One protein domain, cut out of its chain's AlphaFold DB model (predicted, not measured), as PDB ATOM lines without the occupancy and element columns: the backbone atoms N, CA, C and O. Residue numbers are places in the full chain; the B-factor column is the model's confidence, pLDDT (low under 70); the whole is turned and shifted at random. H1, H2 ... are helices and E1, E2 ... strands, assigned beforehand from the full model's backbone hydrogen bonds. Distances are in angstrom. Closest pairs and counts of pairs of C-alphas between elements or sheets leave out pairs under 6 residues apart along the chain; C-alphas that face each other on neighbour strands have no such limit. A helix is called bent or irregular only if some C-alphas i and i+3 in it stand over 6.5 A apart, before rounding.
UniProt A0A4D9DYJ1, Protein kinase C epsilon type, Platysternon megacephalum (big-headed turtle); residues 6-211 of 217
ATOM      1  N   SER A   6     194.061 219.284 156.717       73.69
ATOM      2  CA  SER A   6     193.384 220.030 157.786       73.69
ATOM      3  C   SER A   6     193.948 221.440 158.025       73.69
ATOM      4  O   SER A   6     193.190 222.358 158.337       73.69
ATOM      5  N   PHE A   7     195.259 221.644 157.867       79.94
ATOM      6  CA  PHE A   7     195.883 222.957 158.033       79.94
ATOM      7  C   PHE A   7     195.514 223.914 156.893       79.94
ATOM      8  O   PHE A   7     195.151 225.065 157.150       79.94
ATOM      9  N   SER A   8     195.590 223.451 155.639       81.62
ATOM     10  CA  SER A   8     195.234 224.275 154.474       81.62
ATOM     11  C   SER A   8     193.755 224.656 154.511       81.62
ATOM     12  O   SER A   8     193.412 225.819 154.299       81.62
ATOM     13  N   ASP A   9     192.892 223.700 154.858       86.00
ATOM     14  CA  ASP A   9     191.445 223.899 154.941       86.00
ATOM     15  C   ASP A   9     191.071 224.915 156.021       86.00
ATOM     16  O   ASP A   9     190.293 225.839 155.761       86.00
ATOM     17  N   LEU A  10     191.686 224.811 157.209       88.06
ATOM     18  CA  LEU A  10     191.490 225.783 158.280       88.06
ATOM     19  C   LEU A  10     191.864 227.188 157.805       88.06
ATOM     20  O   LEU A  10     191.037 228.086 157.907       88.06
ATOM     21  N   LEU A  11     193.054 227.393 157.230       89.81
ATOM     22  CA  LEU A  11     193.459 228.721 156.758       89.81
ATOM     23  C   LEU A  11     192.541 229.258 155.655       89.81
ATOM     24  O   LEU A  11     192.159 230.424 155.696       89.81
ATOM     25  N   ARG A  12     192.130 228.423 154.697       89.31
ATOM     26  CA  ARG A  12     191.213 228.827 153.617       89.31
ATOM     27  C   ARG A  12     189.837 229.243 154.136       89.31
ATOM     28  O   ARG A  12     189.201 230.099 153.519       89.31
ATOM     29  N   SER A  13     189.394 228.667 155.255       90.62
ATOM     30  CA  SER A  13     188.123 229.024 155.898       90.62
ATOM     31  C   SER A  13     188.138 230.415 156.548       90.62
ATOM     32  O   SER A  13     187.088 231.048 156.677       90.62
ATOM     33  N   LEU A  14     189.316 230.937 156.910       91.19
ATOM     34  CA  LEU A  14     189.442 232.191 157.651       91.19
ATOM     35  C   LEU A  14     189.307 233.409 156.735       91.19
ATOM     36  O   LEU A  14     189.981 233.543 155.709       91.19
ATOM     37  N   HIS A  15     188.490 234.382 157.146       89.06
ATOM     38  CA  HIS A  15     188.264 235.613 156.382       89.06
ATOM     39  C   HIS A  15     189.539 236.436 156.182       89.06
ATOM     40  O   HIS A  15     189.675 237.093 155.144       89.06
ATOM     41  N   CYS A  16     190.466 236.380 157.141       89.44
ATOM     42  CA  CYS A  16     191.767 237.037 157.065       89.44
ATOM     43  C   CYS A  16     192.749 236.372 156.099       89.44
ATOM     44  O   CYS A  16     193.630 237.050 155.597       89.44
ATOM     45  N   PHE A  17     192.552 235.114 155.715       91.12
ATOM     46  CA  PHE A  17     193.407 234.450 154.724       91.12
ATOM     47  C   PHE A  17     192.730 234.290 153.358       91.12
ATOM     48  O   PHE A  17     193.337 233.792 152.410       91.12
ATOM     49  N   LYS A  18     191.488 234.763 153.196       89.75
ATOM     50  CA  LYS A  18     190.760 234.658 151.926       89.75
ATOM     51  C   LYS A  18     191.423 235.492 150.826       89.75
ATOM     52  O   LYS A  18     191.276 236.717 150.796       89.75
ATOM     53  N   GLY A  19     192.062 234.807 149.879       86.88
ATOM     54  CA  GLY A  19     192.835 235.414 148.791       86.88
ATOM     55  C   GLY A  19     194.291 235.714 149.159       86.88
ATOM     56  O   GLY A  19     194.994 236.318 148.359       86.88
ATOM     57  N   TRP A  20     194.742 235.302 150.348       92.44
ATOM     58  CA  TRP A  20     196.149 235.334 150.725       92.44
ATOM     59  C   TRP A  20     196.851 234.057 150.218       92.44
ATOM     60  O   TRP A  20     196.260 232.975 150.294       92.44
ATOM     61  N   PRO A  21     198.083 234.140 149.688       90.00
ATOM     62  CA  PRO A  21     198.779 232.993 149.099       90.00
ATOM     63  C   PRO A  21     199.334 232.032 150.168       90.00
ATOM     64  O   PRO A  21     200.489 232.118 150.580       90.00
ATOM     65  N   ILE A  22     198.498 231.085 150.616       88.31
ATOM     66  CA  ILE A  22     198.821 230.114 151.685       88.31
ATOM     67  C   ILE A  22     200.019 229.218 151.332       88.31
ATOM     68  O   ILE A  22     200.759 228.806 152.223       88.31
ATOM     69  N   ASN A  23     200.247 228.962 150.043       85.56
ATOM     70  CA  ASN A  23     201.380 228.176 149.547       85.56
ATOM     71  C   ASN A  23     202.744 228.766 149.947       85.56
ATOM     72  O   ASN A  23     203.686 228.012 150.147       85.56
ATOM     73  N   LEU A  24     202.846 230.081 150.186       86.31
ATOM     74  CA  LEU A  24     204.099 230.708 150.634       86.31
ATOM     75  C   LEU A  24     204.582 230.208 152.001       86.31
ATOM     76  O   LEU A  24     205.742 230.415 152.362       86.31
ATOM     77  N   LEU A  25     203.700 229.593 152.793       85.56
ATOM     78  CA  LEU A  25     204.071 229.011 154.082       85.56
ATOM     79  C   LEU A  25     204.941 227.757 153.920       85.56
ATOM     80  O   LEU A  25     205.713 227.452 154.828       85.56
ATOM     81  N   GLU A  26     204.846 227.057 152.786       81.50
ATOM     82  CA  GLU A  26     205.675 225.884 152.480       81.50
ATOM     83  C   GLU A  26     207.119 226.294 152.179       81.50
ATOM     84  O   GLU A  26     208.057 225.683 152.699       81.50
ATOM     85  N   ASP A  27     207.281 227.397 151.444       81.06
ATOM     86  CA  ASP A  27     208.576 227.938 151.015       81.06
ATOM     87  C   ASP A  27     209.354 228.630 152.148       81.06
ATOM     88  O   ASP A  27     210.551 228.884 152.031       81.06
ATOM     89  N   ASN A  28     208.687 228.951 153.262       81.69
ATOM     90  CA  ASN A  28     209.255 229.723 154.370       81.69
ATOM     91  C   ASN A  28     209.194 228.945 155.699       81.69
ATOM     92  O   ASN A  28     208.448 229.328 156.616       81.69
ATOM     93  N   PRO A  29     209.985 227.863 155.850       76.38
ATOM     94  CA  PRO A  29     210.015 227.088 157.084       76.38
ATOM     95  C   PRO A  29     210.403 227.987 158.268       76.38
ATOM     96  O   PRO A  29     211.343 228.774 158.203       76.38
ATOM     97  N   GLY A  30     209.634 227.912 159.355       81.44
ATOM     98  CA  GLY A  30     209.827 228.752 160.541       81.44
ATOM     99  C   GLY A  30     209.071 230.081 160.520       81.44
ATOM    100  O   GLY A  30     209.013 230.743 161.550       81.44
ATOM    101  N   LYS A  31     208.428 230.472 159.411       87.75
ATOM    102  CA  LYS A  31     207.438 231.571 159.405       87.75
ATOM    103  C   LYS A  31     206.022 231.096 159.719       87.75
ATOM    104  O   LYS A  31     205.155 231.932 159.976       87.75
ATOM    105  N   CYS A  32     205.818 229.783 159.751       89.50
ATOM    106  CA  CYS A  32     204.648 229.132 160.312       89.50
ATOM    107  C   CYS A  32     205.076 228.079 161.336       89.50
ATOM    108  O   CYS A  32     206.009 227.319 161.075       89.50
ATOM    109  N   ILE A  33     204.431 228.058 162.503       90.50
ATOM    110  CA  ILE A  33     204.763 227.145 163.602       90.50
ATOM    111  C   ILE A  33     203.469 226.625 164.230       90.50
ATOM    112  O   ILE A  33     202.605 227.413 164.609       90.50
ATOM    113  N   VAL A  34     203.355 225.306 164.386       90.44
ATOM    114  CA  VAL A  34     202.293 224.668 165.179       90.44
ATOM    115  C   VAL A  34     202.754 224.587 166.631       90.44
ATOM    116  O   VAL A  34     203.874 224.155 166.906       90.44
ATOM    117  N   CYS A  35     201.924 225.017 167.575       92.38
ATOM    118  CA  CYS A  35     202.250 225.027 168.998       92.38
ATOM    119  C   CYS A  35     201.129 224.394 169.821       92.38
ATOM    120  O   CYS A  35     199.957 224.686 169.609       92.38
ATOM    121  N   HIS A  36     201.513 223.592 170.814       96.19
ATOM    122  CA  HIS A  36     200.596 223.005 171.788       96.19
ATOM    123  C   HIS A  36     200.876 223.606 173.162       96.19
ATOM    124  O   HIS A  36     202.003 223.547 173.660       96.19
ATOM    125  N   TYR A  37     199.851 224.176 173.785       96.69
ATOM    126  CA  TYR A  37     199.951 224.828 175.082       96.69
ATOM    127  C   TYR A  37     199.021 224.162 176.082       96.69
ATOM    128  O   TYR A  37     197.805 224.143 175.894       96.69
ATOM    129  N   ARG A  38     199.573 223.701 177.207       97.38
ATOM    130  CA  ARG A  38     198.774 223.176 178.322       97.38
ATOM    131  C   ARG A  38     197.889 224.272 178.924       97.38
ATOM    132  O   ARG A  38     198.233 225.455 178.860       97.38
ATOM    133  N   ARG A  39     196.784 223.872 179.554       97.31
ATOM    134  CA  ARG A  39     195.905 224.780 180.307       97.31
ATOM    135  C   ARG A  39     196.704 225.582 181.342       97.31
ATOM    136  O   ARG A  39     197.576 225.031 182.005       97.31
ATOM    137  N   GLY A  40     196.408 226.874 181.458       94.69
ATOM    138  CA  GLY A  40     197.093 227.818 182.344       94.69
ATOM    139  C   GLY A  40     198.400 228.387 181.781       94.69
ATOM    140  O   GLY A  40     198.967 229.301 182.373       94.69
ATOM    141  N   THR A  41     198.880 227.901 180.629       97.12
ATOM    142  CA  THR A  41     200.097 228.446 180.009       97.12
ATOM    143  C   THR A  41     199.823 229.834 179.443       97.12
ATOM    144  O   THR A  41     198.924 230.002 178.620       97.12
ATOM    145  N   VAL A  42     200.626 230.825 179.829       95.75
ATOM    146  CA  VAL A  42     200.583 232.159 179.220       95.75
ATOM    147  C   VAL A  42     201.195 232.079 177.822       95.75
ATOM    148  O   VAL A  42     202.402 231.898 177.678       95.75
ATOM    149  N   ILE A  43     200.355 232.204 176.796       94.62
ATOM    150  CA  ILE A  43     200.770 232.182 175.387       94.62
ATOM    151  C   ILE A  43     201.418 233.515 175.021       94.62
ATOM    152  O   ILE A  43     202.438 233.551 174.334       94.62
ATOM    153  N   LEU A  44     200.814 234.609 175.484       93.06
ATOM    154  CA  LEU A  44     201.252 235.960 175.182       93.06
ATOM    155  C   LEU A  44     201.056 236.857 176.396       93.06
ATOM    156  O   LEU A  44     199.971 236.889 176.960       93.06
ATOM    157  N   ARG A  45     202.091 237.607 176.780       91.56
ATOM    158  CA  ARG A  45     202.010 238.581 177.885       91.56
ATOM    159  C   ARG A  45     201.595 239.976 177.433       91.56
ATOM    160  O   ARG A  45     201.091 240.734 178.252       91.56
ATOM    161  N   ASN A  46     201.883 240.315 176.176       89.25
ATOM    162  CA  ASN A  46     201.569 241.617 175.612       89.25
ATOM    163  C   ASN A  46     201.249 241.516 174.117       89.25
ATOM    164  O   ASN A  46     202.096 241.123 173.313       89.25
ATOM    165  N   SER A  47     200.017 241.877 173.764       89.56
ATOM    166  CA  SER A  47     199.494 241.884 172.396       89.56
ATOM    167  C   SER A  47     200.177 242.874 171.466       89.56
ATOM    168  O   SER A  47     200.266 242.603 170.275       89.56
ATOM    169  N   ASN A  48     200.706 243.975 171.990       86.06
ATOM    170  CA  ASN A  48     201.187 245.098 171.181       86.06
ATOM    171  C   ASN A  48     202.618 244.877 170.665       86.06
ATOM    172  O   ASN A  48     203.099 245.626 169.826       86.06
ATOM    173  N   VAL A  49     203.311 243.850 171.168       86.25
ATOM    174  CA  VAL A  49     204.711 243.543 170.815       86.25
ATOM    175  C   VAL A  49     204.874 242.202 170.103       86.25
ATOM    176  O   VAL A  49     205.988 241.796 169.783       86.25
ATOM    177  N   THR A  50     203.785 241.465 169.875       90.31
ATOM    178  CA  THR A  50     203.878 240.159 169.215       90.31
ATOM    179  C   THR A  50     204.227 240.304 167.738       90.31
ATOM    180  O   THR A  50     203.549 241.019 167.008       90.31
ATOM    181  N   GLU A  51     205.209 239.541 167.263       91.56
ATOM    182  CA  GLU A  51     205.530 239.414 165.832       91.56
ATOM    183  C   GLU A  51     204.709 238.322 165.117       91.56
ATOM    184  O   GLU A  51     204.895 238.067 163.923       91.56
ATOM    185  N   TRP A  52     203.803 237.665 165.844       93.88
ATOM    186  CA  TRP A  52     203.036 236.511 165.383       93.88
ATOM    187  C   TRP A  52     201.537 236.786 165.378       93.88
ATOM    188  O   TRP A  52     201.007 237.390 166.314       93.88
ATOM    189  N   ILE A  53     200.877 236.272 164.346       93.81
ATOM    190  CA  ILE A  53     199.433 236.061 164.264       93.81
ATOM    191  C   ILE A  53     199.162 234.664 164.810       93.81
ATOM    192  O   ILE A  53     199.810 233.706 164.388       93.81
ATOM    193  N   TYR A  54     198.221 234.548 165.738       94.12
ATOM    194  CA  TYR A  54     197.829 233.292 166.364       94.12
ATOM    195  C   TYR A  54     196.467 232.866 165.840       94.12
ATOM    196  O   TYR A  54     195.549 233.679 165.778       94.12
ATOM    197  N   ILE A  55     196.323 231.591 165.504       94.94
ATOM    198  CA  ILE A  55     195.077 231.002 165.020       94.94
ATOM    199  C   ILE A  55     194.789 229.792 165.889       94.94
ATOM    200  O   ILE A  55     195.625 228.896 166.004       94.94
ATOM    201  N   VAL A  56     193.619 229.759 166.512       95.31
ATOM    202  CA  VAL A  56     193.210 228.618 167.330       95.31
ATOM    203  C   VAL A  56     192.783 227.485 166.400       95.31
ATOM    204  O   VAL A  56     191.777 227.600 165.701       95.31
ATOM    205  N   LYS A  57     193.552 226.392 166.380       93.25
ATOM    206  CA  LYS A  57     193.213 225.186 165.615       93.25
ATOM    207  C   LYS A  57     192.317 224.262 166.427       93.25
ATOM    208  O   LYS A  57     191.339 223.766 165.887       93.25
ATOM    209  N   GLU A  58     192.623 224.048 167.701       93.56
ATOM    210  CA  GLU A  58     191.834 223.200 168.599       93.56
ATOM    211  C   GLU A  58     191.947 223.711 170.039       93.56
ATOM    212  O   GLU A  58     192.991 224.228 170.429       93.56
ATOM    213  N   GLY A  59     190.882 223.572 170.832       95.62
ATOM    214  CA  GLY A  59     190.815 224.086 172.202       95.62
ATOM    215  C   GLY A  59     190.375 225.551 172.269       95.62
ATOM    216  O   GLY A  59     189.625 226.027 171.416       95.62
ATOM    217  N   SER A  60     190.808 226.265 173.310       97.38
ATOM    218  CA  SER A  60     190.471 227.682 173.494       97.38
ATOM    219  C   SER A  60     191.526 228.462 174.277       97.38
ATOM    220  O   SER A  60     192.379 227.890 174.965       97.38
ATOM    221  N   CYS A  61     191.447 229.788 174.197       97.31
ATOM    222  CA  CYS A  61     192.270 230.713 174.972       97.31
ATOM    223  C   CYS A  61     191.398 231.761 175.657       97.31
ATOM    224  O   CYS A  61     190.400 232.192 175.093       97.31
ATOM    225  N   SER A  62     191.816 232.236 176.825       97.12
ATOM    226  CA  SER A  62     191.224 233.405 177.474       97.12
ATOM    227  C   SER A  62     192.085 234.636 177.213       97.12
ATOM    228  O   SER A  62     193.302 234.600 177.415       97.12
ATOM    229  N   VAL A  63     191.455 235.720 176.767       95.31
ATOM    230  CA  VAL A  63     192.077 237.032 176.565       95.31
ATOM    231  C   VAL A  63     191.823 237.870 177.806       95.31
ATOM    232  O   VAL A  63     190.678 238.076 178.208       95.31
ATOM    233  N   LEU A  64     192.897 238.331 178.431       94.81
ATOM    234  CA  LEU A  64     192.880 238.998 179.721       94.81
ATOM    235  C   LEU A  64     193.494 240.392 179.610       94.81
ATOM    236  O   LEU A  64     194.522 240.572 178.955       94.81
ATOM    237  N   LYS A  65     192.939 241.359 180.338       92.56
ATOM    238  CA  LYS A  65     193.615 242.625 180.640       92.56
ATOM    239  C   LYS A  65     194.033 242.628 182.098       92.56
ATOM    240  O   LYS A  65     193.256 242.273 182.979       92.56
ATOM    241  N   ILE A  66     195.276 243.033 182.321       89.69
ATOM    242  CA  ILE A  66     195.881 243.143 183.643       89.69
ATOM    243  C   ILE A  66     196.092 244.628 183.928       89.69
ATOM    244  O   ILE A  66     196.824 245.300 183.195       89.69
ATOM    245  N   PHE A  67     195.462 245.133 184.983       85.88
ATOM    246  CA  PHE A  67     195.685 246.471 185.515       85.88
ATOM    247  C   PHE A  67     196.692 246.395 186.659       85.88
ATOM    248  O   PHE A  67     196.563 245.566 187.555       85.88
ATOM    249  N   LYS A  68     197.721 247.245 186.603       76.88
ATOM    250  CA  LYS A  68     198.799 247.292 187.605       76.88
ATOM    251  C   LYS A  68     198.460 248.137 188.834       76.88
ATOM    252  O   LYS A  68     199.259 248.179 189.757       76.88
ATOM    253  N   ASP A  69     197.341 248.847 188.804       68.88
ATOM    254  CA  ASP A  69     196.989 249.845 189.802       68.88
ATOM    255  C   ASP A  69     195.526 249.680 190.223       68.88
ATOM    256  O   ASP A  69     194.642 249.407 189.401       68.88
ATOM    257  N   ASP A  70     195.301 249.913 191.510       61.75
ATOM    258  CA  ASP A  70     194.008 249.949 192.175       61.75
ATOM    259  C   ASP A  70     193.250 251.249 191.875       61.75
ATOM    260  O   ASP A  70     192.195 251.488 192.456       61.75
ATOM    261  N   SER A  71     193.721 252.112 190.966       60.28
ATOM    262  CA  SER A  71     192.973 253.305 190.535       60.28
ATOM    263  C   SER A  71     191.562 252.984 190.038       60.28
ATOM    264  O   SER A  71     190.658 253.796 190.211       60.28
ATOM    265  N   CYS A  72     191.319 251.772 189.530       55.00
ATOM    266  CA  CYS A  72     189.971 251.285 189.203       55.00
ATOM    267  C   CYS A  72     189.065 251.149 190.450       55.00
ATOM    268  O   CYS A  72     187.841 251.230 190.363       55.00
ATOM    269  N   LEU A  73     189.676 250.927 191.617       57.25
ATOM    270  CA  LEU A  73     189.058 250.820 192.941       57.25
ATOM    271  C   LEU A  73     189.062 252.161 193.695       57.25
ATOM    272  O   LEU A  73     188.363 252.311 194.706       57.25
ATOM    273  N   SER A  74     189.847 253.147 193.243       57.69
ATOM    274  CA  SER A  74     190.029 254.407 193.955       57.69
ATOM    275  C   SER A  74     188.947 255.438 193.574       57.69
ATOM    276  O   SER A  74     188.924 256.070 192.527       57.69
ATOM    277  N   ASN A  75     187.991 255.571 194.496       51.28
ATOM    278  CA  ASN A  75     187.141 256.732 194.776       51.28
ATOM    279  C   ASN A  75     186.373 257.408 193.614       51.28
ATOM    280  O   ASN A  75     186.780 258.431 193.070       51.28
ATOM    281  N   ARG A  76     185.093 257.035 193.488       48.81
ATOM    282  CA  ARG A  76     184.020 258.039 193.601       48.81
ATOM    283  C   ARG A  76     183.268 257.760 194.897       48.81
ATOM    284  O   ARG A  76     182.781 256.649 195.096       48.81
ATOM    285  N   ALA A  77     183.269 258.728 195.814       49.91
ATOM    286  CA  ALA A  77     182.561 258.605 197.081       49.91
ATOM    287  C   ALA A  77     181.076 258.314 196.800       49.91
ATOM    288  O   ALA A  77     180.487 258.991 195.954       49.91
ATOM    289  N   PRO A  78     180.456 257.330 197.471       49.28
ATOM    290  CA  PRO A  78     179.041 257.076 197.280       49.28
ATOM    291  C   PRO A  78     178.230 258.299 197.718       49.28
ATOM    292  O   PRO A  78     178.275 258.703 198.882       49.28
ATOM    293  N   THR A  79     177.459 258.873 196.797       49.81
ATOM    294  CA  THR A  79     176.573 260.021 197.056       49.81
ATOM    295  C   THR A  79     175.452 259.678 198.045       49.81
ATOM    296  O   THR A  79     174.875 260.568 198.662       49.81
ATOM    297  N   ASN A  80     175.164 258.386 198.246       55.31
ATOM    298  CA  ASN A  80     174.090 257.901 199.110       55.31
ATOM    299  C   ASN A  80     174.577 257.468 200.501       55.31
ATOM    300  O   ASN A  80     175.455 256.614 200.627       55.31
ATOM    301  N   ARG A  81     173.902 257.962 201.552       54.78
ATOM    302  CA  ARG A  81     174.148 257.612 202.969       54.78
ATOM    303  C   ARG A  81     174.104 256.100 203.251       54.78
ATOM    304  O   ARG A  81     174.859 255.626 204.090       54.78
ATOM    305  N   ILE A  82     173.281 255.337 202.524       56.88
ATOM    306  CA  ILE A  82     173.171 253.867 202.653       56.88
ATOM    307  C   ILE A  82     174.479 253.165 202.239       56.88
ATOM    308  O   ILE A  82     174.870 252.172 202.843       56.88
ATOM    309  N   MET A  83     175.191 253.701 201.244       54.12
ATOM    310  CA  MET A  83     176.433 253.113 200.729       54.12
ATOM    311  C   MET A  83     177.662 253.483 201.578       54.12
ATOM    312  O   MET A  83     178.653 252.759 201.566       54.12
ATOM    313  N   GLN A  84     177.605 254.585 202.337       56.34
ATOM    314  CA  GLN A  84     178.740 255.091 203.124       56.34
ATOM    315  C   GLN A  84     179.134 254.158 204.282       56.34
ATOM    316  O   GLN A  84     180.320 254.026 204.572       56.34
ATOM    317  N   ALA A  85     178.170 253.468 204.901       54.56
ATOM    318  CA  ALA A  85     178.431 252.565 206.027       54.56
ATOM    319  C   ALA A  85     179.078 251.231 205.608       54.56
ATOM    320  O   ALA A  85     179.786 250.614 206.400       54.56
ATOM    321  N   GLU A  86     178.864 250.788 204.365       54.03
ATOM    322  CA  GLU A  86     179.398 249.512 203.864       54.03
ATOM    323  C   GLU A  86     180.650 249.689 203.001       54.03
ATOM    324  O   GLU A  86     181.428 248.744 202.852       54.03
ATOM    325  N   ALA A  87     180.906 250.923 202.542       52.38
ATOM    326  CA  ALA A  87     182.115 251.324 201.831       52.38
ATOM    327  C   ALA A  87     183.418 251.042 202.540       52.38
ATOM    328  O   ALA A  87     184.375 250.592 201.909       52.38
ATOM    329  N   GLY A  88     183.436 251.231 203.854       52.56
ATOM    330  CA  GLY A  88     184.606 250.909 204.656       52.56
ATOM    331  C   GLY A  88     184.958 249.420 204.625       52.56
ATOM    332  O   GLY A  88     186.137 249.086 204.589       52.56
ATOM    333  N   THR A  89     183.964 248.525 204.593       52.38
ATOM    334  CA  THR A  89     184.176 247.079 204.782       52.38
ATOM    335  C   THR A  89     184.630 246.367 203.510       52.38
ATOM    336  O   THR A  89     185.522 245.527 203.568       52.38
ATOM    337  N   TYR A  90     184.060 246.688 202.343       52.06
ATOM    338  CA  TYR A  90     184.536 246.085 201.089       52.06
ATOM    339  C   TYR A  90     185.863 246.688 200.634       52.06
ATOM    340  O   TYR A  90     186.691 245.986 200.063       52.06
ATOM    341  N   LYS A  91     186.095 247.969 200.944       52.81
ATOM    342  CA  LYS A  91     187.386 248.601 200.721       52.81
ATOM    343  C   LYS A  91     188.428 247.962 201.632       52.81
ATOM    344  O   LYS A  91     189.439 247.518 201.117       52.81
ATOM    345  N   SER A  92     188.182 247.770 202.930       50.62
ATOM    346  CA  SER A  92     189.176 247.123 203.803       50.62
ATOM    347  C   SER A  92     189.508 245.678 203.402       50.62
ATOM    348  O   SER A  92     190.673 245.312 203.486       50.62
ATOM    349  N   LEU A  93     188.544 244.896 202.894       51.25
ATOM    350  CA  LEU A  93     188.774 243.531 202.386       51.25
ATOM    351  C   LEU A  93     189.610 243.478 201.097       51.25
ATOM    352  O   LEU A  93     190.329 242.508 200.887       51.25
ATOM    353  N   LEU A  94     189.512 244.499 200.241       51.53
ATOM    354  CA  LEU A  94     190.307 244.611 199.009       51.53
ATOM    355  C   LEU A  94     191.646 245.335 199.234       51.53
ATOM    356  O   LEU A  94     192.601 245.082 198.518       51.53
ATOM    357  N   THR A  95     191.725 246.214 200.237       51.06
ATOM    358  CA  THR A  95     192.904 247.063 200.508       51.06
ATOM    359  C   THR A  95     193.824 246.468 201.582       51.06
ATOM    360  O   THR A  95     194.893 247.012 201.862       51.06
ATOM    361  N   SER A  96     193.447 245.361 202.236       46.41
ATOM    362  CA  SER A  96     194.305 244.729 203.238       46.41
ATOM    363  C   SER A  96     195.285 243.756 202.584       46.41
ATOM    364  O   SER A  96     195.013 242.562 202.494       46.41
ATOM    365  N   ARG A  97     196.466 244.293 202.253       46.81
ATOM    366  CA  ARG A  97     197.706 243.594 201.863       46.81
ATOM    367  C   ARG A  97     197.732 243.114 200.405       46.81
ATOM    368  O   ARG A  97     196.951 242.257 200.023       46.81
ATOM    369  N   THR A  98     198.763 243.575 199.686       44.97
ATOM    370  CA  THR A  98     199.228 243.231 198.324       44.97
ATOM    371  C   THR A  98     198.717 244.129 197.192       44.97
ATOM    372  O   THR A  98     197.516 244.245 196.980       44.97
ATOM    373  N   GLU A  99     199.670 244.716 196.453       60.50
ATOM    374  CA  GLU A  99     199.552 245.312 195.109       60.50
ATOM    375  C   GLU A  99     199.070 244.240 194.106       60.50
ATOM    376  O   GLU A  99     199.784 243.837 193.184       60.50
ATOM    377  N   THR A 100     197.907 243.641 194.358       65.19
ATOM    378  CA  THR A 100     197.398 242.548 193.535       65.19
ATOM    379  C   THR A 100     196.826 243.137 192.261       65.19
ATOM    380  O   THR A 100     195.878 243.916 192.316       65.19
ATOM    381  N   PRO A 101     197.384 242.788 191.091       79.25
ATOM    382  CA  PRO A 101     196.899 243.356 189.853       79.25
ATOM    383  C   PRO A 101     195.461 242.898 189.615       79.25
ATOM    384  O   PRO A 101     195.144 241.710 189.734       79.25
ATOM    385  N   VAL A 102     194.594 243.829 189.225       83.69
ATOM    386  CA  VAL A 102     193.230 243.487 188.826       83.69
ATOM    387  C   VAL A 102     193.276 242.859 187.437       83.69
ATOM    388  O   VAL A 102     193.750 243.469 186.477       83.69
ATOM    389  N   ILE A 103     192.785 241.626 187.323       87.31
ATOM    390  CA  ILE A 103     192.747 240.874 186.067       87.31
ATOM    391  C   ILE A 103     191.293 240.724 185.641       87.31
ATOM    392  O   ILE A 103     190.485 240.163 186.376       87.31
ATOM    393  N   ILE A 104     190.977 241.188 184.436       89.75
ATOM    394  CA  ILE A 104     189.661 241.002 183.825       89.75
ATOM    395  C   ILE A 104     189.779 240.077 182.616       89.75
ATOM    396  O   ILE A 104     190.717 240.188 181.824       89.75
ATOM    397  N   ALA A 105     188.825 239.159 182.476       91.94
ATOM    398  CA  ALA A 105     188.659 238.371 181.263       91.94
ATOM    399  C   ALA A 105     187.791 239.159 180.281       91.94
ATOM    400  O   ALA A 105     186.672 239.535 180.618       91.94
ATOM    401  N   ILE A 106     188.329 239.432 179.094       92.00
ATOM    402  CA  ILE A 106     187.676 240.264 178.075       92.00
ATOM    403  C   ILE A 106     187.038 239.398 176.999       92.00
ATOM    404  O   ILE A 106     185.972 239.736 176.499       92.00
ATOM    405  N   ASP A 107     187.686 238.289 176.641       92.62
ATOM    406  CA  ASP A 107     187.205 237.422 175.571       92.62
ATOM    407  C   ASP A 107     187.692 235.978 175.737       92.62
ATOM    408  O   ASP A 107     188.634 235.688 176.486       92.62
ATOM    409  N   THR A 108     187.044 235.056 175.027       95.81
ATOM    410  CA  THR A 108     187.448 233.658 174.892       95.81
ATOM    411  C   THR A 108     187.570 233.298 173.414       95.81
ATOM    412  O   THR A 108     186.577 233.183 172.702       95.81
ATOM    413  N   LEU A 109     188.802 233.060 172.964       95.06
ATOM    414  CA  LEU A 109     189.104 232.651 171.594       95.06
ATOM    415  C   LEU A 109     188.822 231.157 171.436       95.06
ATOM    416  O   LEU A 109     189.412 230.335 172.143       95.06
ATOM    417  N   LEU A 110     187.941 230.819 170.500       95.62
ATOM    418  CA  LEU A 110     187.544 229.450 170.172       95.62
ATOM    419  C   LEU A 110     188.245 228.982 168.894       95.62
ATOM    420  O   LEU A 110     188.978 229.737 168.262       95.62
ATOM    421  N   GLN A 111     188.021 227.730 168.499       94.00
ATOM    422  CA  GLN A 111     188.496 227.206 167.220       94.00
ATOM    423  C   GLN A 111     188.113 228.131 166.052       94.00
ATOM    424  O   GLN A 111     186.970 228.562 165.929       94.00
ATOM    425  N   GLY A 112     189.091 228.442 165.200       91.69
ATOM    426  CA  GLY A 112     188.945 229.380 164.087       91.69
ATOM    427  C   GLY A 112     189.103 230.855 164.473       91.69
ATOM    428  O   GLY A 112     189.216 231.700 163.588       91.69
ATOM    429  N   SER A 113     189.174 231.199 165.762       92.56
ATOM    430  CA  SER A 113     189.485 232.565 166.183       92.56
ATOM    431  C   SER A 113     190.935 232.927 165.861       92.56
ATOM    432  O   SER A 113     191.851 232.102 165.961       92.56
ATOM    433  N   VAL A 114     191.143 234.197 165.511       92.56
ATOM    434  CA  VAL A 114     192.447 234.751 165.141       92.56
ATOM    435  C   VAL A 114     192.793 235.906 166.070       92.56
ATOM    436  O   VAL A 114     191.954 236.747 166.368       92.56
ATOM    437  N   PHE A 115     194.042 235.954 166.523       90.75
ATOM    438  CA  PHE A 115     194.553 236.987 167.418       90.75
ATOM    439  C   PHE A 115     195.897 237.534 166.929       90.75
ATOM    440  O   PHE A 115     196.643 236.855 166.224       90.75
ATOM    441  N   GLY A 116     196.225 238.768 167.318       87.56
ATOM    442  CA  GLY A 116     197.454 239.440 166.888       87.56
ATOM    443  C   GLY A 116     197.371 239.989 165.463       87.56
ATOM    444  O   GLY A 116     198.387 240.069 164.793       87.56
ATOM    445  N   LEU A 117     196.173 240.305 164.969       85.88
ATOM    446  CA  LEU A 117     195.984 241.136 163.770       85.88
ATOM    447  C   LEU A 117     195.493 242.545 164.121       85.88
ATOM    448  O   LEU A 117     195.716 243.479 163.358       85.88
ATOM    449  N   LEU A 118     194.807 242.689 165.257       82.88
ATOM    450  CA  LEU A 118     194.110 243.919 165.633       82.88
ATOM    451  C   LEU A 118     195.055 245.087 165.873       82.88
ATOM    452  O   LEU A 118     194.721 246.200 165.501       82.88
ATOM    453  N   ASP A 119     196.238 244.825 166.420       79.56
ATOM    454  CA  ASP A 119     197.267 245.836 166.656       79.56
ATOM    455  C   ASP A 119     197.803 246.454 165.355       79.56
ATOM    456  O   ASP A 119     198.307 247.570 165.357       79.56
ATOM    457  N   PHE A 120     197.667 245.750 164.227       79.69
ATOM    458  CA  PHE A 120     197.964 246.296 162.902       79.69
ATOM    459  C   PHE A 120     196.755 246.990 162.254       79.69
ATOM    460  O   PHE A 120     196.913 247.879 161.416       79.69
ATOM    461  N   LEU A 121     195.536 246.558 162.581       82.69
ATOM    462  CA  LEU A 121     194.309 247.085 161.978       82.69
ATOM    463  C   LEU A 121     193.812 248.365 162.660       82.69
ATOM    464  O   LEU A 121     193.207 249.195 161.978       82.69
ATOM    465  N   PHE A 122     194.068 248.508 163.962       82.69
ATOM    466  CA  PHE A 122     193.554 249.560 164.833       82.69
ATOM    467  C   PHE A 122     194.681 250.130 165.703       82.69
ATOM    468  O   PHE A 122     195.481 249.377 166.250       82.69
ATOM    469  N   GLU A 123     194.731 251.455 165.847       75.38
ATOM    470  CA  GLU A 123     195.819 252.146 166.558       75.38
ATOM    471  C   GLU A 123     195.655 252.110 168.086       75.38
ATOM    472  O   GLU A 123     196.630 251.917 168.810       75.38
ATOM    473  N   ASP A 124     194.424 252.234 168.590       80.38
ATOM    474  CA  ASP A 124     194.137 252.280 170.029       80.38
ATOM    475  C   ASP A 124     193.700 250.902 170.546       80.38
ATOM    476  O   ASP A 124     192.517 250.632 170.757       80.38
ATOM    477  N   GLN A 125     194.649 249.964 170.653       84.19
ATOM    478  CA  GLN A 125     194.399 248.641 171.235       84.19
ATOM    479  C   GLN A 125     195.044 248.500 172.617       84.19
ATOM    480  O   GLN A 125     196.248 248.749 172.778       84.19
ATOM    481  N   PRO A 126     194.276 248.055 173.632       87.88
ATOM    482  CA  PRO A 126     194.836 247.834 174.951       87.88
ATOM    483  C   PRO A 126     195.884 246.722 174.889       87.88
ATOM    484  O   PRO A 126     195.781 245.771 174.119       87.88
ATOM    485  N   ASN A 127     196.875 246.798 175.773       89.88
ATOM    486  CA  ASN A 127     197.762 245.665 176.001       89.88
ATOM    487  C   ASN A 127     196.979 244.498 176.637       89.88
ATOM    488  O   ASN A 127     196.491 244.636 177.764       89.88
ATOM    489  N   LEU A 128     196.910 243.369 175.931       92.44
ATOM    490  CA  LEU A 128     196.225 242.143 176.329       92.44
ATOM    491  C   LEU A 128     197.202 240.978 176.532       92.44
ATOM    492  O   LEU A 128     198.214 240.830 175.842       92.44
ATOM    493  N   CYS A 129     196.838 240.105 177.463       93.81
ATOM    494  CA  CYS A 129     197.476 238.830 177.751       93.81
ATOM    495  C   CYS A 129     196.583 237.693 177.236       93.81
ATOM    496  O   CYS A 129     195.361 237.793 177.283       93.81
ATOM    497  N   VAL A 130     197.173 236.599 176.762       95.75
ATOM    498  CA  VAL A 130     196.438 235.420 176.290       95.75
ATOM    499  C   VAL A 130     196.912 234.198 177.058       95.75
ATOM    500  O   VAL A 130     198.105 233.879 177.065       95.75
ATOM    501  N   VAL A 131     195.971 233.496 177.683       97.12
ATOM    502  CA  VAL A 131     196.219 232.290 178.478       97.12
ATOM    503  C   VAL A 131     195.532 231.100 177.823       97.12
ATOM    504  O   VAL A 131     194.366 231.166 177.446       97.12
ATOM    505  N   SER A 132     196.264 230.000 177.681       97.69
ATOM    506  CA  SER A 132     195.761 228.750 177.117       97.69
ATOM    507  C   SER A 132     194.776 228.065 178.061       97.69
ATOM    508  O   SER A 132     195.069 227.892 179.244       97.69
ATOM    509  N   ASN A 133     193.672 227.550 177.518       96.56
ATOM    510  CA  ASN A 133     192.792 226.592 178.193       96.56
ATOM    511  C   ASN A 133     193.061 225.134 177.769       96.56
ATOM    512  O   ASN A 133     192.229 224.262 178.008       96.56
ATOM    513  N   GLY A 134     194.237 224.860 177.194       96.12
ATOM    514  CA  GLY A 134     194.568 223.597 176.532       96.12
ATOM    515  C   GLY A 134     194.343 223.735 175.033       96.12
ATOM    516  O   GLY A 134     193.327 223.275 174.530       96.12
ATOM    517  N   VAL A 135     195.253 224.432 174.348       96.94
ATOM    518  CA  VAL A 135     195.075 224.842 172.951       96.94
ATOM    519  C   VAL A 135     196.181 224.289 172.060       96.94
ATOM    520  O   VAL A 135     197.360 224.310 172.427       96.94
ATOM    521  N   GLU A 136     195.802 223.865 170.862       95.25
ATOM    522  CA  GLU A 136     196.692 223.776 169.711       95.25
ATOM    523  C   GLU A 136     196.457 225.015 168.844       95.25
ATOM    524  O   GLU A 136     195.343 225.272 168.377       95.25
ATOM    525  N   CYS A 137     197.499 225.816 168.641       94.00
ATOM    526  CA  CYS A 137     197.411 227.013 167.821       94.00
ATOM    527  C   CYS A 137     198.506 227.067 166.763       94.00
ATOM    528  O   CYS A 137     199.614 226.549 166.924       94.00
ATOM    529  N   LEU A 138     198.173 227.724 165.662       92.75
ATOM    530  CA  LEU A 138     199.085 228.014 164.573       92.75
ATOM    531  C   LEU A 138     199.598 229.434 164.753       92.75
ATOM    532  O   LEU A 138     198.828 230.355 165.025       92.75
ATOM    533  N   LYS A 139     200.900 229.612 164.569       93.12
ATOM    534  CA  LYS A 139     201.544 230.917 164.532       93.12
ATOM    535  C   LYS A 139     201.981 231.214 163.116       93.12
ATOM    536  O   LYS A 139     202.635 230.378 162.500       93.12
ATOM    537  N   ILE A 140     201.666 232.404 162.623       93.62
ATOM    538  CA  ILE A 140     202.128 232.902 161.325       93.62
ATOM    539  C   ILE A 140     202.843 234.230 161.540       93.62
ATOM    540  O   ILE A 140     202.369 235.093 162.276       93.62
ATOM    541  N   SER A 141     204.012 234.395 160.926       93.44
ATOM    542  CA  SER A 141     204.792 235.623 161.049       93.44
ATOM    543  C   SER A 141     204.028 236.809 160.462       93.44
ATOM    544  O   SER A 141     203.669 236.799 159.281       93.44
ATOM    545  N   LYS A 142     203.857 237.872 161.257       92.50
ATOM    546  CA  LYS A 142     203.247 239.128 160.798       92.50
ATOM    547  C   LYS A 142     203.977 239.701 159.598       92.50
ATOM    548  O   LYS A 142     203.339 240.076 158.628       92.50
ATOM    549  N   LYS A 143     205.312 239.720 159.632       91.69
ATOM    550  CA  LYS A 143     206.136 240.260 158.539       91.69
ATOM    551  C   LYS A 143     205.833 239.558 157.212       91.69
ATOM    552  O   LYS A 143     205.634 240.228 156.207       91.69
ATOM    553  N   LEU A 144     205.728 238.225 157.223       92.38
ATOM    554  CA  LEU A 144     205.400 237.450 156.022       92.38
ATOM    555  C   LEU A 144     203.967 237.715 155.544       92.38
ATOM    556  O   LEU A 144     203.743 237.907 154.348       92.38
ATOM    557  N   TYR A 145     203.014 237.727 156.477       92.31
ATOM    558  CA  TYR A 145     201.606 237.969 156.176       92.31
ATOM    559  C   TYR A 145     201.396 239.357 155.562       92.31
ATOM    560  O   TYR A 145     200.799 239.465 154.496       92.31
ATOM    561  N   LEU A 146     201.958 240.393 156.191       90.25
ATOM    562  CA  LEU A 146     201.848 241.790 155.772       90.25
ATOM    563  C   LEU A 146     202.571 242.081 154.457       90.25
ATOM    564  O   LEU A 146     202.090 242.895 153.680       90.25
ATOM    565  N   HIS A 147     203.683 241.404 154.172       91.75
ATOM    566  CA  HIS A 147     204.374 241.557 152.892       91.75
ATOM    567  C   HIS A 147     203.504 241.124 151.699       91.75
ATOM    568  O   HIS A 147     203.579 241.713 150.626       91.75
ATOM    569  N   HIS A 148     202.656 240.110 151.894       91.06
ATOM    570  CA  HIS A 148     201.829 239.522 150.836       91.06
ATOM    571  C   HIS A 148     200.336 239.845 150.977       91.06
ATOM    572  O   HIS A 148     199.507 239.281 150.262       91.06
ATOM    573  N   VAL A 149     199.965 240.732 151.907       91.31
ATOM    574  CA  VAL A 149     198.569 241.139 152.088       91.31
ATOM    575  C   VAL A 149     198.180 242.118 150.980       91.31
ATOM    576  O   VAL A 149     198.837 243.135 150.763       91.31
ATOM    577  N   SER A 150     197.092 241.835 150.267       92.12
ATOM    578  CA  SER A 150     196.551 242.794 149.302       92.12
ATOM    579  C   SER A 150     195.823 243.935 150.019       92.12
ATOM    580  O   SER A 150     195.255 243.762 151.105       92.12
ATOM    581  N   LYS A 151     195.787 245.116 149.389       90.00
ATOM    582  CA  LYS A 151     195.038 246.272 149.913       90.00
ATOM    583  C   LYS A 151     193.542 245.960 150.067       90.00
ATOM    584  O   LYS A 151     192.937 246.372 151.054       90.00
ATOM    585  N   ASP A 152     192.978 245.168 149.157       91.69
ATOM    586  CA  ASP A 152     191.570 244.755 149.199       91.69
ATOM    587  C   ASP A 152     191.266 243.863 150.405       91.69
ATOM    588  O   ASP A 152     190.261 244.048 151.096       91.69
ATOM    589  N   LEU A 153     192.148 242.899 150.695       90.56
ATOM    590  CA  LEU A 153     192.031 242.047 151.876       90.56
ATOM    591  C   LEU A 153     192.080 242.898 153.148       90.56
ATOM    592  O   LEU A 153     191.229 242.738 154.025       90.56
ATOM    593  N   LEU A 154     193.007 243.854 153.211       88.94
ATOM    594  CA  LEU A 154     193.129 244.763 154.345       88.94
ATOM    595  C   LEU A 154     191.869 245.618 154.548       88.94
ATOM    596  O   LEU A 154     191.371 245.743 155.667       88.94
ATOM    597  N   GLN A 155     191.309 246.165 153.468       89.38
ATOM    598  CA  GLN A 155     190.088 246.966 153.532       89.38
ATOM    599  C   GLN A 155     188.882 246.139 153.995       89.38
ATOM    600  O   GLN A 155     188.059 246.621 154.773       89.38
ATOM    601  N   ARG A 156     188.776 244.880 153.556       90.25
ATOM    602  CA  ARG A 156     187.736 243.958 154.034       90.25
ATOM    603  C   ARG A 156     187.895 243.636 155.516       90.25
ATOM    604  O   ARG A 156     186.887 243.545 156.209       90.25
ATOM    605  N   LEU A 157     189.130 243.458 155.986       89.94
ATOM    606  CA  LEU A 157     189.409 243.178 157.393       89.94
ATOM    607  C   LEU A 157     188.998 244.336 158.291       89.94
ATOM    608  O   LEU A 157     188.229 244.118 159.221       89.94
ATOM    609  N   ARG A 158     189.380 245.568 157.942       88.06
ATOM    610  CA  ARG A 158     188.963 246.768 158.690       88.06
ATOM    611  C   ARG A 158     187.444 246.928 158.801       88.06
ATOM    612  O   ARG A 158     186.971 247.507 159.766       88.06
ATOM    613  N   LYS A 159     186.675 246.428 157.826       87.88
ATOM    614  CA  LYS A 159     185.200 246.491 157.839       87.88
ATOM    615  C   LYS A 159     184.535 245.394 158.673       87.88
ATOM    616  O   LYS A 159     183.387 245.561 159.066       87.88
ATOM    617  N   LYS A 160     185.191 244.245 158.844       85.19
ATOM    618  CA  LYS A 160     184.594 243.059 159.480       85.19
ATOM    619  C   LYS A 160     185.045 242.860 160.915       85.19
ATOM    620  O   LYS A 160     184.284 242.328 161.716       85.19
ATOM    621  N   GLU A 161     186.283 243.225 161.198       84.06
ATOM    622  CA  GLU A 161     186.900 242.979 162.485       84.06
ATOM    623  C   GLU A 161     186.450 244.021 163.512       84.06
ATOM    624  O   GLU A 161     186.213 245.179 163.167       84.06
ATOM    625  N   ARG A 162     186.317 243.608 164.774       80.56
ATOM    626  CA  ARG A 162     185.964 244.503 165.881       80.56
ATOM    627  C   ARG A 162     187.211 244.798 166.702       80.56
ATOM    628  O   ARG A 162     187.961 243.887 167.036       80.56
ATOM    629  N   SER A 163     187.419 246.065 167.032       85.44
ATOM    630  CA  SER A 163     188.442 246.476 167.989       85.44
ATOM    631  C   SER A 163     188.038 246.068 169.404       85.44
ATOM    632  O   SER A 163     186.852 246.091 169.748       85.44
ATOM    633  N   TYR A 164     189.020 245.742 170.245       87.50
ATOM    634  CA  TYR A 164     188.763 245.666 171.681       87.50
ATOM    635  C   TYR A 164     188.482 247.065 172.245       87.50
ATOM    636  O   TYR A 164     189.034 248.034 171.710       87.50
ATOM    637  N   PRO A 165     187.664 247.173 173.311       88.69
ATOM    638  CA  PRO A 165     187.457 248.435 174.014       88.69
ATOM    639  C   PRO A 165     188.786 249.017 174.504       88.69
ATOM    640  O   PRO A 165     189.714 248.270 174.838       88.69
ATOM    641  N   SER A 166     188.880 250.344 174.559       90.19
ATOM    642  CA  SER A 166     190.095 251.024 175.019       90.19
ATOM    643  C   SER A 166     190.370 250.742 176.501       90.19
ATOM    644  O   SER A 166     189.504 250.289 177.256       90.19
ATOM    645  N   GLU A 167     191.585 251.036 176.973       87.31
ATOM    646  CA  GLU A 167     191.895 250.855 178.395       87.31
ATOM    647  C   GLU A 167     190.996 251.715 179.303       87.31
ATOM    648  O   GLU A 167     190.635 251.274 180.395       87.31
ATOM    649  N   ALA A 168     190.616 252.914 178.853       86.88
ATOM    650  CA  ALA A 168     189.723 253.802 179.590       86.88
ATOM    651  C   ALA A 168     188.304 253.222 179.692       86.88
ATOM    652  O   ALA A 168     187.740 253.181 180.784       86.88
ATOM    653  N   GLU A 169     187.770 252.700 178.585       88.69
ATOM    654  CA  GLU A 169     186.449 252.061 178.548       88.69
ATOM    655  C   GLU A 169     186.402 250.809 179.429       88.69
ATOM    656  O   GLU A 169     185.470 250.637 180.214       88.69
ATOM    657  N   LEU A 170     187.436 249.962 179.369       89.44
ATOM    658  CA  LEU A 170     187.534 248.770 180.219       89.44
ATOM    659  C   LEU A 170     187.570 249.133 181.709       89.44
ATOM    660  O   LEU A 170     186.951 248.448 182.526       89.44
ATOM    661  N   LYS A 171     188.280 250.210 182.076       85.56
ATOM    662  CA  LYS A 171     188.305 250.716 183.458       85.56
ATOM    663  C   LYS A 171     186.937 251.227 183.894       85.56
ATOM    664  O   LYS A 171     186.509 250.918 185.003       85.56
ATOM    665  N   GLU A 172     186.249 251.976 183.038       86.12
ATOM    666  CA  GLU A 172     184.915 252.495 183.335       86.12
ATOM    667  C   GLU A 172     183.896 251.363 183.522       86.12
ATOM    668  O   GLU A 172     183.182 251.340 184.525       86.12
ATOM    669  N   GLN A 173     183.879 250.379 182.620       86.56
ATOM    670  CA  GLN A 173     183.011 249.201 182.722       86.56
ATOM    671  C   GLN A 173     183.272 248.409 184.008       86.56
ATOM    672  O   GLN A 173     182.336 248.037 184.717       86.56
ATOM    673  N   LEU A 174     184.545 248.195 184.349       84.75
ATOM    674  CA  LEU A 174     184.929 247.543 185.598       84.75
ATOM    675  C   LEU A 174     184.429 248.329 186.819       84.75
ATOM    676  O   LEU A 174     183.887 247.741 187.754       84.75
ATOM    677  N   GLN A 175     184.583 249.655 186.814       82.38
ATOM    678  CA  GLN A 175     184.132 250.505 187.913       82.38
ATOM    679  C   GLN A 175     182.610 250.441 188.089       82.38
ATOM    680  O   GLN A 175     182.130 250.338 189.221       82.38
ATOM    681  N   GLN A 176     181.856 250.467 186.989       83.50
ATOM    682  CA  GLN A 176     180.400 250.337 187.007       83.50
ATOM    683  C   GLN A 176     179.965 248.982 187.582       83.50
ATOM    684  O   GLN A 176     179.100 248.942 188.459       83.50
ATOM    685  N   GLU A 177     180.606 247.882 187.172       82.62
ATOM    686  CA  GLU A 177     180.299 246.546 187.700       82.62
ATOM    687  C   GLU A 177     180.604 246.457 189.202       82.62
ATOM    688  O   GLU A 177     179.782 245.985 189.987       82.62
ATOM    689  N   ILE A 178     181.745 246.987 189.649       79.38
ATOM    690  CA  ILE A 178     182.097 247.020 191.075       79.38
ATOM    691  C   ILE A 178     181.063 247.821 191.876       79.38
ATOM    692  O   ILE A 178     180.597 247.360 192.923       79.38
ATOM    693  N   GLN A 179     180.672 249.001 191.391       77.75
ATOM    694  CA  GLN A 179     179.648 249.831 192.031       77.75
ATOM    695  C   GLN A 179     178.300 249.111 192.115       77.75
ATOM    696  O   GLN A 179     177.644 249.156 193.160       77.75
ATOM    697  N   TRP A 180     177.911 248.399 191.057       82.56
ATOM    698  CA  TRP A 180     176.704 247.583 191.046       82.56
ATOM    699  C   TRP A 180     176.759 246.459 192.087       82.56
ATOM    700  O   TRP A 180     175.814 246.278 192.859       82.56
ATOM    701  N   GLN A 181     177.882 245.744 192.181       77.56
ATOM    702  CA  GLN A 181     178.073 244.690 193.180       77.56
ATOM    703  C   GLN A 181     177.984 245.224 194.612       77.56
ATOM    704  O   GLN A 181     177.348 244.600 195.468       77.56
ATOM    705  N   ILE A 182     178.588 246.384 194.870       78.62
ATOM    706  CA  ILE A 182     178.497 247.089 196.151       78.62
ATOM    707  C   ILE A 182     177.039 247.416 196.475       78.62
ATOM    708  O   ILE A 182     176.546 247.057 197.546       78.62
ATOM    709  N   PHE A 183     176.343 248.074 195.545       82.44
ATOM    710  CA  PHE A 183     174.956 248.477 195.735       82.44
ATOM    711  C   PHE A 183     174.059 247.272 196.015       82.44
ATOM    712  O   PHE A 183     173.294 247.281 196.978       82.44
ATOM    713  N   ARG A 184     174.193 246.205 195.222       82.69
ATOM    714  CA  ARG A 184     173.397 244.983 195.364       82.69
ATOM    715  C   ARG A 184     173.572 244.345 196.741       82.69
ATOM    716  O   ARG A 184     172.587 243.927 197.345       82.69
ATOM    717  N   LYS A 185     174.806 244.300 197.260       80.19
ATOM    718  CA  LYS A 185     175.091 243.792 198.612       80.19
ATOM    719  C   LYS A 185     174.457 244.666 199.697       80.19
ATOM    720  O   LYS A 185     173.793 244.125 200.581       80.19
ATOM    721  N   ALA A 186     174.593 245.986 199.590       80.31
ATOM    722  CA  ALA A 186     174.023 246.923 200.558       80.31
ATOM    723  C   ALA A 186     172.491 246.905 200.571       80.31
ATOM    724  O   ALA A 186     171.869 246.847 201.635       80.31
ATOM    725  N   ALA A 187     171.868 246.883 199.393       83.44
ATOM    726  CA  ALA A 187     170.422 246.779 199.249       83.44
ATOM    727  C   ALA A 187     169.889 245.466 199.843       83.44
ATOM    728  O   ALA A 187     168.904 245.483 200.588       83.44
ATOM    729  N   LEU A 188     170.564 244.340 199.577       87.50
ATOM    730  CA  LEU A 188     170.207 243.043 200.151       87.50
ATOM    731  C   LEU A 188     170.276 243.079 201.681       87.50
ATOM    732  O   LEU A 188     169.311 242.710 202.347       87.50
ATOM    733  N   LYS A 189     171.387 243.569 202.241       83.38
ATOM    734  CA  LYS A 189     171.580 243.647 203.692       83.38
ATOM    735  C   LYS A 189     170.549 244.554 204.362       83.38
ATOM    736  O   LYS A 189     169.951 244.152 205.357       83.38
ATOM    737  N   SER A 190     170.283 245.730 203.794       83.56
ATOM    738  CA  SER A 190     169.255 246.644 204.304       83.56
ATOM    739  C   SER A 190     167.859 246.008 204.278       83.56
ATOM    740  O   SER A 190     167.131 246.065 205.270       83.56
ATOM    741  N   THR A 191     167.511 245.318 203.188       88.94
ATOM    742  CA  THR A 191     166.220 244.624 203.053       88.94
ATOM    743  C   THR A 191     166.075 243.506 204.087       88.94
ATOM    744  O   THR A 191     165.039 243.400 204.745       88.94
ATOM    745  N   VAL A 192     167.124 242.700 204.292       91.56
ATOM    746  CA  VAL A 192     167.150 241.627 205.301       91.56
ATOM    747  C   VAL A 192     166.962 242.200 206.707       91.56
ATOM    748  O   VAL A 192     166.101 241.727 207.448       91.56
ATOM    749  N   GLN A 193     167.681 243.274 207.051       86.94
ATOM    750  CA  GLN A 193     167.545 243.952 208.345       86.94
ATOM    751  C   GLN A 193     166.122 244.479 208.576       86.94
ATOM    752  O   GLN A 193     165.567 244.316 209.663       86.94
ATOM    753  N   GLN A 194     165.493 245.072 207.557       84.56
ATOM    754  CA  GLN A 194     164.108 245.540 207.653       84.56
ATOM    755  C   GLN A 194     163.115 244.389 207.866       84.56
ATOM    756  O   GLN A 194     162.176 244.526 208.654       84.56
ATOM    757  N   ILE A 195     163.318 243.253 207.195       90.81
ATOM    758  CA  ILE A 195     162.490 242.052 207.376       90.81
ATOM    759  C   ILE A 195     162.646 241.503 208.799       90.81
ATOM    760  O   ILE A 195     161.645 241.196 209.447       90.81
ATOM    761  N   GLU A 196     163.873 241.407 209.312       89.44
ATOM    762  CA  GLU A 196     164.147 240.937 210.675       89.44
ATOM    763  C   GLU A 196     163.530 241.843 211.741       89.44
ATOM    764  O   GLU A 196     162.904 241.349 212.680       89.44
ATOM    765  N   LEU A 197     163.648 243.165 211.588       87.81
ATOM    766  CA  LEU A 197     163.029 244.127 212.500       87.81
ATOM    767  C   LEU A 197     161.504 243.997 212.496       87.81
ATOM    768  O   LEU A 197     160.899 243.908 213.563       87.81
ATOM    769  N   LYS A 198     160.875 243.903 211.315       88.31
ATOM    770  CA  LYS A 198     159.424 243.673 211.212       88.31
ATOM    771  C   LYS A 198     159.007 242.358 211.870       88.31
ATOM    772  O   LYS A 198     158.011 242.342 212.587       88.31
ATOM    773  N   ARG A 199     159.770 241.273 211.686       86.56
ATOM    774  CA  ARG A 199     159.519 239.987 212.364       86.56
ATOM    775  C   ARG A 199     159.590 240.125 213.887       86.56
ATOM    776  O   ARG A 199     158.668 239.676 214.561       86.56
ATOM    777  N   LYS A 200     160.625 240.783 214.423       86.19
ATOM    778  CA  LYS A 200     160.781 241.020 215.871       86.19
ATOM    779  C   LYS A 200     159.644 241.869 216.446       86.19
ATOM    780  O   LYS A 200     159.097 241.526 217.490       86.19
ATOM    781  N   LEU A 201     159.244 242.937 215.751       84.62
ATOM    782  CA  LEU A 201     158.125 243.794 216.162       84.62
ATOM    783  C   LEU A 201     156.791 243.040 216.165       84.62
ATOM    784  O   LEU A 201     156.002 243.189 217.098       84.62
ATOM    785  N   LEU A 202     156.544 242.200 215.155       78.25
ATOM    786  CA  LEU A 202     155.362 241.341 215.124       78.25
ATOM    787  C   LEU A 202     155.381 240.345 216.290       78.25
ATOM    788  O   LEU A 202     154.391 240.258 217.007       78.25
ATOM    789  N   GLN A 203     156.499 239.661 216.546       73.12
ATOM    790  CA  GLN A 203     156.630 238.744 217.688       73.12
ATOM    791  C   GLN A 203     156.352 239.441 219.032       73.12
ATOM    792  O   GLN A 203     155.566 238.932 219.829       73.12
ATOM    793  N   HIS A 204     156.907 240.638 219.255       65.81
ATOM    794  CA  HIS A 204     156.634 241.431 220.462       65.81
ATOM    795  C   HIS A 204     155.161 241.862 220.574       65.81
ATOM    796  O   HIS A 204     154.587 241.829 221.662       65.81
ATOM    797  N   SER A 205     154.525 242.223 219.456       65.62
ATOM    798  CA  SER A 205     153.095 242.561 219.395       65.62
ATOM    799  C   SER A 205     152.196 241.362 219.730       65.62
ATOM    800  O   SER A 205     151.237 241.501 220.491       65.62
ATOM    801  N   TYR A 206     152.531 240.166 219.237       57.31
ATOM    802  CA  TYR A 206     151.817 238.929 219.569       57.31
ATOM    803  C   TYR A 206     151.985 238.533 221.047       57.31
ATOM    804  O   TYR A 206     150.999 238.159 221.679       57.31
ATOM    805  N   MET A 207     153.182 238.680 221.631       55.59
ATOM    806  CA  MET A 207     153.402 238.411 223.065       55.59
ATOM    807  C   MET A 207     152.694 239.422 223.975       55.59
ATOM    808  O   MET A 207     152.140 239.045 225.004       55.59
ATOM    809  N   SER A 208     152.642 240.697 223.577       56.69
ATOM    810  CA  SER A 208     151.922 241.735 224.320       56.69
ATOM    811  C   SER A 208     150.404 241.511 224.277       56.69
ATOM    812  O   SER A 208     149.756 241.541 225.318       56.69
ATOM    813  N   LYS A 209     149.827 241.160 223.116       53.91
ATOM    814  CA  LYS A 209     148.394 240.814 222.995       53.91
ATOM    815  C   LYS A 209     147.994 239.531 223.736       53.91
ATOM    816  O   LYS A 209     146.840 239.415 224.139       53.91
ATOM    817  N   GLY A 210     148.923 238.594 223.938       51.78
ATOM    818  CA  GLY A 210     148.710 237.395 224.757       51.78
ATOM    819  C   GLY A 210     148.561 237.695 226.254       51.78
ATOM    820  O   GLY A 210     147.737 237.065 226.913       51.78
ATOM    821  N   LEU A 211     149.275 238.699 226.779       46.53
ATOM    822  CA  LEU A 211     149.196 239.087 228.196       46.53
ATOM    823  C   LEU A 211     147.865 239.760 228.575       46.53
ATOM    824  O   LEU A 211     147.406 239.606 229.701       46.53
TER     825      LEU A 211
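This is residues 6 to 211 of the 217 residues of the protein "Protein kinase C epsilon type" of Platysternon megacephalum (big-headed turtle) (UniProt A0A4D9DYJ1). Two small antiparallel sheets, joined by the tight links E1 to E2, E3 to E4 and E6 to E7, lie toward one end of a rod, and the long helix H7 starts at the larger sheet and runs far away from it, with residues 191 to 211 sticking out. Short helices H1, H2 and H5 graze the smaller sheet, while H3 packs on H7 away from both sheets. The printed part has 206 residues with seven named helices and seven named strands, in the order H1 H2 E1 E2 E3 E4 H3 E5 H4 E6 E7 H5 H6 H7; the sheets run E2 E6 E4 E5 and E1 E7 E3, and the class is mixed. The whole is extended, with a radius of gyration of the C-alphas of 25.7 A and spans of 97 by 34 by 33 A.

Start at inner strand E4, residues 61 to 67; its antiparallel neighbour E5, residues 102 to 109, has O 107 within hydrogen-bond range of N 63, at 2.8 A. E6, residues 129 to 132, is antiparallel to E4 at 147 degrees, with N 62 and O 131 2.8 A apart. Edge strand E2, residues 42 to 44, is antiparallel to E6, with N 43 and O 130 2.8 A apart. E5, H4 at residues 118 to 121, and E6 form a split strand-helix-strand unit, two strands running the same way with E4 between them, and its crossover is right-handed. In the strongly twisted second sheet, E7, residues 135 to 141, is antiparallel to E1, residues 32 to 37, with N 35 and O 137 2.8 A apart, and to E3, residues 52 to 58, with N 55 and O 138 2.8 A apart. Three helices only graze this sheet: H1, residues 6 to 13, H2, residues 24 to 27, and H5, residues 142 to 147, whose closest C-alphas to E3 are those of Lys 142 and Trp 52, 5.3 A apart. H6, residues 151 to 160, is close to but not clearly touching H4, the closest C-alphas being those of Arg 158 and Leu 121, 6.3 A apart. H7, residues 167 to 211, only grazes the larger sheet, with its residues 167 to 174. With residues 182 to 186 alone it touches H3, residues 81 to 95, at a steep tilt of 59 degrees, opposite ways; the closest C-alphas, of Ala 186 and Met 83, are 6.6 A apart. Every O i to N i+4 pair is within range in H1, H5, H6 and H7, 7 of 11 are in H3, and H2 and H4 are too short for such a pair.

Find C-alpha 6 at (193.384, 220.030, 157.786), where H1 begins. E5 starts at C-alpha 102, (193.230, 243.487, 188.826), and is 20.8 A long; E4 measures 19.3 A. H3, 21.7 A long, is irregular, but only just: C-alphas 85 and 88 are 6.54 A apart. H7 runs 66.6 A from C-alpha 167 to C-alpha 211 at (149.196, 239.087, 228.196).

The C-alphas farthest apart, of Asp 27 and Leu 211, are 98.0 A apart. The printed part has no cut, and its one long link is E4 to H3, residues 68 to 80. Look for low model confidence, under 70, at residues 69 to 100 and 204 to 211.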